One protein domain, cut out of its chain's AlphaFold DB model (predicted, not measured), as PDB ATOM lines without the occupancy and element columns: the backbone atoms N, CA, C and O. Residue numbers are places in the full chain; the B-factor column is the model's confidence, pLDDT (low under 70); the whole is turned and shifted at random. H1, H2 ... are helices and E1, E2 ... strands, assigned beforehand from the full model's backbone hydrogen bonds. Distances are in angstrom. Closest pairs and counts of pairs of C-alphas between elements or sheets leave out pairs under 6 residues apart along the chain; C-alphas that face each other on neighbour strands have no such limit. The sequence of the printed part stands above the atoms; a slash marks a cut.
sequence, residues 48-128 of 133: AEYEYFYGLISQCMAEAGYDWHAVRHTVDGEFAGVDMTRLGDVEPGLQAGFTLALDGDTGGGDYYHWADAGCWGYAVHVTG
ATOM      1  N   ALA A  48     115.486  89.963 112.841       66.38
ATOM      2  CA  ALA A  48     115.160  91.351 113.164       66.38
ATOM      3  C   ALA A  48     116.415  92.223 113.329       66.38
ATOM      4  O   ALA A  48     116.464  93.338 112.817       66.38
ATOM      5  N   GLU A  49     117.447  91.709 114.005       70.12
ATOM      6  CA  GLU A  49     118.746  92.385 114.108       70.12
ATOM      7  C   GLU A  49     119.434  92.446 112.735       70.12
ATOM      8  O   GLU A  49     120.056  93.450 112.399       70.12
ATOM      9  N   TYR A  50     119.247  91.414 111.906       72.38
ATOM     10  CA  TYR A  50     119.688  91.379 110.514       72.38
ATOM     11  C   TYR A  50     119.017  92.472 109.669       72.38
ATOM     12  O   TYR A  50     119.710  93.284 109.057       72.38
ATOM     13  N   GLU A  51     117.684  92.540 109.650       75.81
ATOM     14  CA  GLU A  51     116.951  93.579 108.910       75.81
ATOM     15  C   GLU A  51     117.332  94.993 109.382       75.81
ATOM     16  O   GLU A  51     117.434  95.908 108.564       75.81
ATOM     17  N   TYR A  52     117.616  95.164 110.676       79.56
ATOM     18  CA  TYR A  52     118.079  96.430 111.239       79.56
ATOM     19  C   TYR A  52     119.510  96.795 110.801       79.56
ATOM     20  O   TYR A  52     119.715  97.876 110.251       79.56
ATOM     21  N   PHE A  53     120.483  95.893 110.970       81.19
ATOM     22  CA  PHE A  53     121.889  96.112 110.599       81.19
ATOM     23  C   PHE A  53     122.045  96.439 109.108       81.19
ATOM     24  O   PHE A  53     122.618  97.463 108.736       81.19
ATOM     25  N   TYR A  54     121.467  95.607 108.241       81.69
ATOM     26  CA  TYR A  54     121.540  95.801 106.794       81.69
ATOM     27  C   TYR A  54     120.704  96.998 106.312       81.69
ATOM     28  O   TYR A  54     121.053  97.626 105.307       81.69
ATOM     29  N   GLY A  55     119.646  97.363 107.045       83.44
ATOM     30  CA  GLY A  55     118.891  98.598 106.832       83.44
ATOM     31  C   GLY A  55     119.727  99.860 107.062       83.44
ATOM     32  O   GLY A  55     119.662 100.776 106.245       83.44
ATOM     33  N   LEU A  56     120.562  99.890 108.110       84.88
ATOM     34  CA  LEU A  56     121.464 101.017 108.399       84.88
ATOM     35  C   LEU A  56     122.503 101.218 107.287       84.88
ATOM     36  O   LEU A  56     122.708 102.345 106.837       84.88
ATOM     37  N   ILE A  57     123.113 100.132 106.800       85.19
ATOM     38  CA  ILE A  57     124.097 100.200 105.706       85.19
ATOM     39  C   ILE A  57     123.420 100.663 104.409       85.19
ATOM     40  O   ILE A  57     123.928 101.564 103.747       85.19
ATOM     41  N   SER A  58     122.249 100.104 104.073       86.88
ATOM     42  CA  SER A  58     121.486 100.504 102.879       86.88
ATOM     43  C   SER A  58     121.089 101.983 102.925       86.88
ATOM     44  O   SER A  58     121.180 102.676 101.915       86.88
ATOM     45  N   GLN A  59     120.690 102.488 104.098       86.69
ATOM     46  CA  GLN A  59     120.383 103.904 104.282       86.69
ATOM     47  C   GLN A  59     121.629 104.777 104.068       86.69
ATOM     48  O   GLN A  59     121.597 105.683 103.239       86.69
ATOM     49  N   CYS A  60     122.730 104.483 104.763       86.62
ATOM     50  CA  CYS A  60     123.969 105.253 104.652       86.62
ATOM     51  C   CYS A  60     124.526 105.260 103.215       86.62
ATOM     52  O   CYS A  60     124.922 106.305 102.702       86.62
ATOM     53  N   MET A  61     124.479 104.121 102.518       87.69
ATOM     54  CA  MET A  61     124.906 104.029 101.120       87.69
ATOM     55  C   MET A  61     124.000 104.837 100.184       87.69
ATOM     56  O   MET A  61     124.507 105.506  99.283       87.69
ATOM     57  N   ALA A  62     122.685 104.852 100.425       87.88
ATOM     58  CA  ALA A  62     121.756 105.697  99.680       87.88
ATOM     59  C   ALA A  62     122.005 107.199  99.929       87.88
ATOM     60  O   ALA A  62     121.918 107.993  98.992       87.88
ATOM     61  N   GLU A  63     122.376 107.592 101.154       86.00
ATOM     62  CA  GLU A  63     122.810 108.959 101.485       86.00
ATOM     63  C   GLU A  63     124.143 109.324 100.800       86.00
ATOM     64  O   GLU A  63     124.306 110.452 100.334       86.00
ATOM     65  N   ALA A  64     125.050 108.355 100.626       83.38
ATOM     66  CA  ALA A  64     126.264 108.480  99.811       83.38
ATOM     67  C   ALA A  64     126.013 108.428  98.282       83.38
ATOM     68  O   ALA A  64     126.944 108.631  97.500       83.38
ATOM     69  N   GLY A  65     124.771 108.194  97.839       85.88
ATOM     70  CA  GLY A  65     124.369 108.183  96.428       85.88
ATOM     71  C   GLY A  65     124.472 106.828  95.713       85.88
ATOM     72  O   GLY A  65     124.394 106.793  94.484       85.88
ATOM     73  N   TYR A  66     124.629 105.725  96.448       85.69
ATOM     74  CA  TYR A  66     124.765 104.367  95.916       85.69
ATOM     75  C   TYR A  66     123.550 103.486  96.245       85.69
ATOM     76  O   TYR A  66     123.090 103.441  97.383       85.69
ATOM     77  N   ASP A  67     123.072 102.714  95.263       84.06
ATOM     78  CA  ASP A  67     122.037 101.693  95.481       84.06
ATOM     79  C   ASP A  67     122.661 100.413  96.064       84.06
ATOM     80  O   ASP A  67     122.983  99.458  95.355       84.06
ATOM     81  N   TRP A  68     122.896 100.417  97.377       85.50
ATOM     82  CA  TRP A  68     123.362  99.241  98.108       85.50
ATOM     83  C   TRP A  68     122.212  98.577  98.848       85.50
ATOM     84  O   TRP A  68     121.485  99.231  99.597       85.50
ATOM     85  N   HIS A  69     122.079  97.267  98.686       81.00
ATOM     86  CA  HIS A  69     121.127  96.474  99.443       81.00
ATOM     87  C   HIS A  69     121.659  95.061  99.682       81.00
ATOM     88  O   HIS A  69     122.399  94.501  98.871       81.00
ATOM     89  N   ALA A  70     121.231  94.467 100.795       78.75
ATOM     90  CA  ALA A  70     121.471  93.068 101.116       78.75
ATOM     91  C   ALA A  70     120.159  92.282 101.052       78.75
ATOM     92  O   ALA A  70     119.252  92.471 101.864       78.75
ATOM     93  N   VAL A  71     120.065  91.365 100.094       75.75
ATOM     94  CA  VAL A  71     118.956  90.423  99.971       75.75
ATOM     95  C   VAL A  71     119.234  89.226 100.875       75.75
ATOM     96  O   VAL A  71     120.215  88.500 100.704       75.75
ATOM     97  N   ARG A  72     118.348  88.987 101.846       73.81
ATOM     98  CA  ARG A  72     118.377  87.768 102.660       73.81
ATOM     99  C   ARG A  72     117.942  86.577 101.808       73.81
ATOM    100  O   ARG A  72     116.794  86.521 101.371       73.81
ATOM    101  N   HIS A  73     118.823  85.598 101.626       75.56
ATOM    102  CA  HIS A  73     118.494  84.358 100.931       75.56
ATOM    103  C   HIS A  73     118.077  83.260 101.912       75.56
ATOM    104  O   HIS A  73     118.686  83.054 102.964       75.56
ATOM    105  N   THR A  74     117.030  82.522 101.543       76.56
ATOM    106  CA  THR A  74     116.534  81.368 102.299       76.56
ATOM    107  C   THR A  74     116.351  80.158 101.399       76.56
ATOM    108  O   THR A  74     115.783  80.286 100.313       76.56
ATOM    109  N   VAL A  75     116.756  78.984 101.878       79.81
ATOM    110  CA  VAL A  75     116.526  77.685 101.232       79.81
ATOM    111  C   VAL A  75     115.700  76.842 102.196       79.81
ATOM    112  O   VAL A  75     116.003  76.793 103.382       79.81
ATOM    113  N   ASP A  76     114.599  76.265 101.712       84.88
ATOM    114  CA  ASP A  76     113.644  75.471 102.506       84.88
ATOM    115  C   ASP A  76     113.114  76.158 103.792       84.88
ATOM    116  O   ASP A  76     112.646  75.509 104.726       84.88
ATOM    117  N   GLY A  77     113.132  77.497 103.818       75.94
ATOM    118  CA  GLY A  77     112.720  78.331 104.956       75.94
ATOM    119  C   GLY A  77     113.835  78.636 105.965       75.94
ATOM    120  O   GLY A  77     113.648  79.488 106.834       75.94
ATOM    121  N   GLU A  78     114.998  78.004 105.826       74.81
ATOM    122  CA  GLU A  78     116.194  78.250 106.631       74.81
ATOM    123  C   GLU A  78     117.064  79.354 106.005       74.81
ATOM    124  O   GLU A  78     116.984  79.627 104.803       74.81
ATOM    125  N   PHE A  79     117.872  80.042 106.816       70.38
ATOM    126  CA  PHE A  79     118.798  81.067 106.329       70.38
ATOM    127  C   PHE A  79     119.921  80.417 105.513       70.38
ATOM    128  O   PHE A  79     120.644  79.567 106.019       70.38
ATOM    129  N   ALA A  80     120.070  80.836 104.257       74.00
ATOM    130  CA  ALA A  80     121.081  80.307 103.340       74.00
ATOM    131  C   ALA A  80     122.230  81.294 103.070       74.00
ATOM    132  O   ALA A  80     123.169  80.951 102.354       74.00
ATOM    133  N   GLY A  81     122.153  82.509 103.622       68.44
ATOM    134  CA  GLY A  81     123.153  83.559 103.462       68.44
ATOM    135  C   GLY A  81     122.580  84.864 102.911       68.44
ATOM    136  O   GLY A  81     121.374  85.127 102.961       68.44
ATOM    137  N   VAL A  82     123.483  85.683 102.381       70.94
ATOM    138  CA  VAL A  82     123.224  87.043 101.906       70.94
ATOM    139  C   VAL A  82     123.745  87.195 100.484       70.94
ATOM    140  O   VAL A  82     124.863  86.769 100.198       70.94
ATOM    141  N   ASP A  83     122.974  87.848  99.620       77.25
ATOM    142  CA  ASP A  83     123.484  88.438  98.379       77.25
ATOM    143  C   ASP A  83     123.463  89.959  98.570       77.25
ATOM    144  O   ASP A  83     122.453  90.515  98.997       77.25
ATOM    145  N   MET A  84     124.597  90.619  98.358       80.88
ATOM    146  CA  MET A  84     124.755  92.069  98.527       80.88
ATOM    147  C   MET A  84     125.105  92.675  97.172       80.88
ATOM    148  O   MET A  84     125.779  92.004  96.384       80.88
ATOM    149  N   THR A  85     124.728  93.937  96.927       81.69
ATOM    150  CA  THR A  85     125.178  94.696  95.745       81.69
ATOM    151  C   THR A  85     126.684  94.518  95.552       81.69
ATOM    152  O   THR A  85     127.477  94.915  96.412       81.69
ATOM    153  N   ARG A  86     127.105  93.905  94.439       76.50
ATOM    154  CA  ARG A  86     128.521  93.613  94.207       76.50
ATOM    155  C   ARG A  86     129.187  94.788  93.512       76.50
ATOM    156  O   ARG A  86     128.593  95.448  92.668       76.50
ATOM    157  N   LEU A  87     130.489  94.951  93.741       69.62
ATOM    158  CA  LEU A  87     131.325  95.890  92.984       69.62
ATOM    159  C   LEU A  87     131.214  95.718  91.459       69.62
ATOM    160  O   LEU A  87     131.326  96.693  90.728       69.62
ATOM    161  N   GLY A  88     130.957  94.498  90.970       72.94
ATOM    162  CA  GLY A  88     130.742  94.230  89.543       72.94
ATOM    163  C   GLY A  88     129.431  94.781  88.966       72.94
ATOM    164  O   GLY A  88     129.350  94.951  87.752       72.94
ATOM    165  N   ASP A  89     128.441  95.076  89.813       80.06
ATOM    166  CA  ASP A  89     127.158  95.679  89.429       80.06
ATOM    167  C   ASP A  89     127.228  97.223  89.432       80.06
ATOM    168  O   ASP A  89     126.375  97.900  88.858       80.06
ATOM    169  N   VAL A  90     128.277  97.784  90.044       81.12
ATOM    170  CA  VAL A  90     128.563  99.224  90.110       81.12
ATOM    171  C   VAL A  90     129.357  99.657  88.877       81.12
ATOM    172  O   VAL A  90     130.308  98.987  88.461       81.12
ATOM    173  N   GLU A  91     129.006 100.810  88.296       83.25
ATOM    174  CA  GLU A  91     129.716 101.360  87.134       83.25
ATOM    175  C   GLU A  91     131.227 101.508  87.431       83.25
ATOM    176  O   GLU A  91     131.582 102.029  88.491       83.25
ATOM    177  N   PRO A  92     132.147 101.109  86.526       84.44
ATOM    178  CA  PRO A  92     133.584 101.075  86.823       84.44
ATOM    179  C   PRO A  92     134.199 102.393  87.315       84.44
ATOM    180  O   PRO A  92     135.162 102.365  88.074       84.44
ATOM    181  N   GLY A  93     133.649 103.546  86.913       83.44
ATOM    182  CA  GLY A  93     134.091 104.861  87.397       83.44
ATOM    183  C   GLY A  93     133.668 105.187  88.835       83.44
ATOM    184  O   GLY A  93     134.230 106.096  89.439       83.44
ATOM    185  N   LEU A  94     132.703 104.446  89.383       84.06
ATOM    186  CA  LEU A  94     132.113 104.640  90.709       84.06
ATOM    187  C   LEU A  94     132.562 103.586  91.734       84.06
ATOM    188  O   LEU A  94     132.425 103.817  92.930       84.06
ATOM    189  N   GLN A  95     133.143 102.462  91.296       81.62
ATOM    190  CA  GLN A  95     133.547 101.346  92.168       81.62
ATOM    191  C   GLN A  95     134.454 101.767  93.336       81.62
ATOM    192  O   GLN A  95     134.227 101.340  94.463       81.62
ATOM    193  N   ALA A  96     135.434 102.645  93.101       80.19
ATOM    194  CA  ALA A  96     136.317 103.133  94.165       80.19
ATOM    195  C   ALA A  96     135.566 103.965  95.223       80.19
ATOM    196  O   ALA A  96     135.808 103.808  96.415       80.19
ATOM    197  N   GLY A  97     134.627 104.816  94.793       81.06
ATOM    198  CA  GLY A  97     133.785 105.603  95.697       81.06
ATOM    199  C   GLY A  97     132.744 104.756  96.432       81.06
ATOM    200  O   GLY A  97     132.425 105.052  97.578       81.06
ATOM    201  N   PHE A  98     132.258 103.683  95.806       82.19
ATOM    202  CA  PHE A  98     131.361 102.703  96.419       82.19
ATOM    203  C   PHE A  98     132.064 101.890  97.513       82.19
ATOM    204  O   PHE A  98     131.518 101.771  98.604       82.19
ATOM    205  N   THR A  99     133.283 101.384  97.267       80.12
ATOM    206  CA  THR A  99     134.104 100.743  98.315       80.12
ATOM    207  C   THR A  99     134.383 101.715  99.456       80.12
ATOM    208  O   THR A  99     134.166 101.368 100.608       80.12
ATOM    209  N   LEU A 100     134.790 102.950  99.147       81.56
ATOM    210  CA  LEU A 100     135.057 103.966 100.167       81.56
ATOM    211  C   LEU A 100     133.810 104.305 101.003       81.56
ATOM    212  O   LEU A 100     133.920 104.503 102.207       81.56
ATOM    213  N   ALA A 101     132.622 104.355 100.394       83.62
ATOM    214  CA  ALA A 101     131.375 104.578 101.123       83.62
ATOM    215  C   ALA A 101     130.980 103.367 101.988       83.62
ATOM    216  O   ALA A 101     130.520 103.547 103.113       83.62
ATOM    217  N   LEU A 102     131.173 102.144 101.487       81.75
ATOM    218  CA  LEU A 102     130.778 100.917 102.178       81.75
ATOM    219  C   LEU A 102     131.721 100.566 103.335       81.75
ATOM    220  O   LEU A 102     131.264 100.412 104.467       81.75
ATOM    221  N   ASP A 103     133.015 100.459 103.034       74.50
ATOM    222  CA  ASP A 103     134.063  99.917 103.908       74.50
ATOM    223  C   ASP A 103     134.909 101.014 104.589       74.50
ATOM    224  O   ASP A 103     135.626 100.743 105.557       74.50
ATOM    225  N   GLY A 104     134.830 102.258 104.099       74.12
ATOM    226  CA  GLY A 104     135.609 103.392 104.599       74.12
ATOM    227  C   GLY A 104     137.062 103.447 104.107       74.12
ATOM    228  O   GLY A 104     137.473 102.698 103.221       74.12
ATOM    229  N   ASP A 105     137.849 104.345 104.705       70.69
ATOM    230  CA  ASP A 105     139.315 104.402 104.588       70.69
ATOM    231  C   ASP A 105     139.947 104.134 105.961       70.69
ATOM    232  O   ASP A 105     140.598 104.973 106.579       70.69
ATOM    233  N   THR A 106     139.722 102.921 106.462       60.47
ATOM    234  CA  THR A 106     140.268 102.457 107.752       60.47
ATOM    235  C   THR A 106     141.777 102.209 107.724       60.47
ATOM    236  O   THR A 106     142.387 101.910 108.755       60.47
ATOM    237  N   GLY A 107     142.397 102.288 106.543       54.34
ATOM    238  CA  GLY A 107     143.748 101.804 106.306       54.34
ATOM    239  C   GLY A 107     143.934 100.323 106.677       54.34
ATOM    240  O   GLY A 107     142.998  99.538 106.786       54.34
ATOM    241  N   GLY A 108     145.193  99.926 106.866       44.41
ATOM    242  CA  GLY A 108     145.574  98.603 107.385       44.41
ATOM    243  C   GLY A 108     146.135  98.665 108.806       44.41
ATOM    244  O   GLY A 108     147.076  97.934 109.109       44.41
ATOM    245  N   GLY A 109     145.669  99.617 109.622       44.59
ATOM    246  CA  GLY A 109     146.229  99.921 110.942       44.59
ATOM    247  C   GLY A 109     145.609  99.116 112.089       44.59
ATOM    248  O   GLY A 109     144.470  98.667 112.011       44.59
ATOM    249  N   ASP A 110     146.344  98.995 113.199       46.31
ATOM    250  CA  ASP A 110     145.876  98.334 114.433       46.31
ATOM    251  C   ASP A 110     144.758  99.103 115.179       46.31
ATOM    252  O   ASP A 110     144.228  98.608 116.176       46.31
ATOM    253  N   TYR A 111     144.403 100.307 114.716       50.97
ATOM    254  CA  TYR A 111     143.389 101.187 115.297       50.97
ATOM    255  C   TYR A 111     142.228 101.327 114.315       50.97
ATOM    256  O   TYR A 111     142.389 101.907 113.243       50.97
ATOM    257  N   TYR A 112     141.066 100.791 114.678       52.47
ATOM    258  CA  TYR A 112     139.858 100.887 113.869       52.47
ATOM    259  C   TYR A 112     138.924 101.945 114.459       52.47
ATOM    260  O   TYR A 112     138.424 101.817 115.579       52.47
ATOM    261  N   HIS A 113     138.698 103.003 113.688       64.19
ATOM    262  CA  HIS A 113     137.733 104.047 113.995       64.19
ATOM    263  C   HIS A 113     136.465 103.785 113.181       64.19
ATOM    264  O   HIS A 113     136.500 103.783 111.955       64.19
ATOM    265  N   TRP A 114     135.332 103.582 113.857       58.94
ATOM    266  CA  TRP A 114     134.049 103.307 113.195       58.94
ATOM    267  C   TRP A 114     133.617 104.436 112.240       58.94
ATOM    268  O   TRP A 114     132.933 104.170 111.256       58.94
ATOM    269  N   ALA A 115     134.044 105.677 112.507       60.84
ATOM    270  CA  ALA A 115     133.780 106.847 111.669       60.84
ATOM    271  C   ALA A 115     134.557 106.820 110.340       60.84
ATOM    272  O   ALA A 115     134.039 107.264 109.320       60.84
ATOM    273  N   ASP A 116     135.759 106.237 110.339       63.31
ATOM    274  CA  ASP A 116     136.589 106.058 109.142       63.31
ATOM    275  C   ASP A 116     136.243 104.758 108.391       63.31
ATOM    276  O   ASP A 116     136.818 104.474 107.345       63.31
ATOM    277  N   ALA A 117     135.294 103.968 108.907       66.56
ATOM    278  CA  ALA A 117     134.921 102.634 108.430       66.56
ATOM    279  C   ALA A 117     133.620 102.576 107.615       66.56
ATOM    280  O   ALA A 117     132.987 101.521 107.506       66.56
ATOM    281  N   GLY A 118     133.222 103.721 107.056       78.31
ATOM    282  CA  GLY A 118     132.100 103.830 106.132       78.31
ATOM    283  C   GLY A 118     130.766 103.371 106.722       78.31
ATOM    284  O   GLY A 118     130.548 103.318 107.937       78.31
ATOM    285  N   CYS A 119     129.845 103.025 105.831       82.56
ATOM    286  CA  CYS A 119     128.500 102.601 106.188       82.56
ATOM    287  C   CYS A 119     128.468 101.282 106.969       82.56
ATOM    288  O   CYS A 119     127.586 101.101 107.813       82.56
ATOM    289  N   TRP A 120     129.432 100.382 106.745       78.81
ATOM    290  CA  TRP A 120     129.562  99.150 107.520       78.81
ATOM    291  C   TRP A 120     129.953  99.437 108.975       78.81
ATOM    292  O   TRP A 120     129.306  98.945 109.900       78.81
ATOM    293  N   GLY A 121     130.964 100.282 109.201       75.06
ATOM    294  CA  GLY A 121     131.408 100.659 110.544       75.06
ATOM    295  C   GLY A 121     130.361 101.421 111.347       75.06
ATOM    296  O   GLY A 121     130.159 101.125 112.527       75.06
ATOM    297  N   TYR A 122     129.623 102.323 110.695       76.81
ATOM    298  CA  TYR A 122     128.461 102.976 111.295       76.81
ATOM    299  C   TYR A 122     127.419 101.957 111.787       76.81
ATOM    300  O   TYR A 122     126.978 102.028 112.935       76.81
ATOM    301  N   ALA A 123     127.060 100.965 110.965       77.62
ATOM    302  CA  ALA A 123     126.090  99.941 111.348       77.62
ATOM    303  C   ALA A 123     126.591  99.032 112.487       77.62
ATOM    304  O   ALA A 123     125.812  98.687 113.380       77.62
ATOM    305  N   VAL A 124     127.883  98.684 112.507       73.62
ATOM    306  CA  VAL A 124     128.517  97.916 113.600       73.62
ATOM    307  C   VAL A 124     128.463  98.687 114.924       73.62
ATOM    308  O   VAL A 124     128.072  98.116 115.943       73.62
ATOM    309  N   HIS A 125     128.767  99.988 114.907       73.06
ATOM    310  CA  HIS A 125     128.685 100.846 116.092       73.06
ATOM    311  C   HIS A 125     127.239 101.022 116.589       73.06
ATOM    312  O   HIS A 125     126.950 100.791 117.761       73.06
ATOM    313  N   VAL A 126     126.293 101.354 115.701       74.19
ATOM    314  CA  VAL A 126     124.880 101.594 116.068       74.19
ATOM    315  C   VAL A 126     124.184 100.337 116.601       74.19
ATOM    316  O   VAL A 126     123.318 100.437 117.469       74.19
ATOM    317  N   THR A 127     124.558  99.150 116.118       68.88
ATOM    318  CA  THR A 127     124.030  97.878 116.643       68.88
ATOM    319  C   THR A 127     124.730  97.398 117.918       68.88
ATOM    320  O   THR A 127     124.265  96.438 118.529       68.88
ATOM    321  N   GLY A 128     125.814  98.052 118.355       62.50
ATOM    322  CA  GLY A 128     126.604  97.628 119.515       62.50
ATOM    323  C   GLY A 128     127.369  96.315 119.301       62.50
ATOM    324  O   GLY A 128     127.822  95.707 120.271       62.50
TER     325      GLY A 128
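AT A GLANCE: This is residues 48 to 128 of the 133 residues of an uncharacterized protein of Cryobacterium sp. LW097 (UniProt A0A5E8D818). Three helices pack together at one end of a two-stranded hairpin, E1 and E2, which reaches away from them as an arm. H2 and H3 stand nearly end to end, pointing the same way, and H1 runs obliquely beside H3 in the opposite sense; a loop, residues 104 to 117, reaches out at the other end of the longest axis. The printed part has 81 residues with three named helices and two named strands, in the order H1 E1 E2 H2 H3, and its class is mixed, helices and strands, with one antiparallel sheet of order E1 - E2. The whole is only just compact, close to loose, with a radius of gyration of the C-alphas of 13.6 A and spans of 41 by 32 by 23 A.

IN THESE COORDINATES: H1, residues 48 to 63, begins with C-alpha 48 at (115.160, 91.351, 113.164) and is 22.5 A long from first to last C-alpha. E1, residues 70 to 75, measures 16.2 A, with C-alpha 75 at (116.526, 77.685, 101.232). E2, residues 78 to 84, measures 18.2 A. H2, residues 95 to 103, measures 11.8 A. H3, residues 118 to 126, measures 12.5 A and ends with C-alpha 126 at (124.880, 101.594, 116.068).

HOW THE PARTS SIT: H1 touches H3 at a steep tilt of 38 degrees, opposite ways; their closest C-alphas, of Ile 57 and Cys 119, are 5.0 A apart. H1 only just touches H2, with residues 57 to 61 alone and 3 pairs of C-alphas within 8 A, the closest being those of Met 61 and Ala 101 at 6.5 A. H2 touches H3 at a shallow tilt of 12 degrees, the same way, with the closest C-alphas, of Leu 102 and Cys 119, 4.9 A apart. E1 and E2 form an antiparallel hairpin, their directions at 151 degrees; N 71 and O 83, 2.8 A, and N 80 and O 73, 2.9 A, are within hydrogen-bond range. The closest C-alphas of H1 and E1, of Tyr 54 and Ala 70, are 6.3 A apart. H1 and E2 are apart, and H3 is apart from both strands. In H1, H2 and H3 every O i to N i+4 pair is within hydrogen-bond range.

THE WHOLE: The C-alphas farthest apart, of Asp 76 and Gly 109, are 41.6 A from each other. The printed part has no cut. The link from H2 to H3, 14 residues, is long. The mean pLDDT of the printed part is 75.3; residues 48, 81, 87, 106 to 117 and 127 to 128 are under 70.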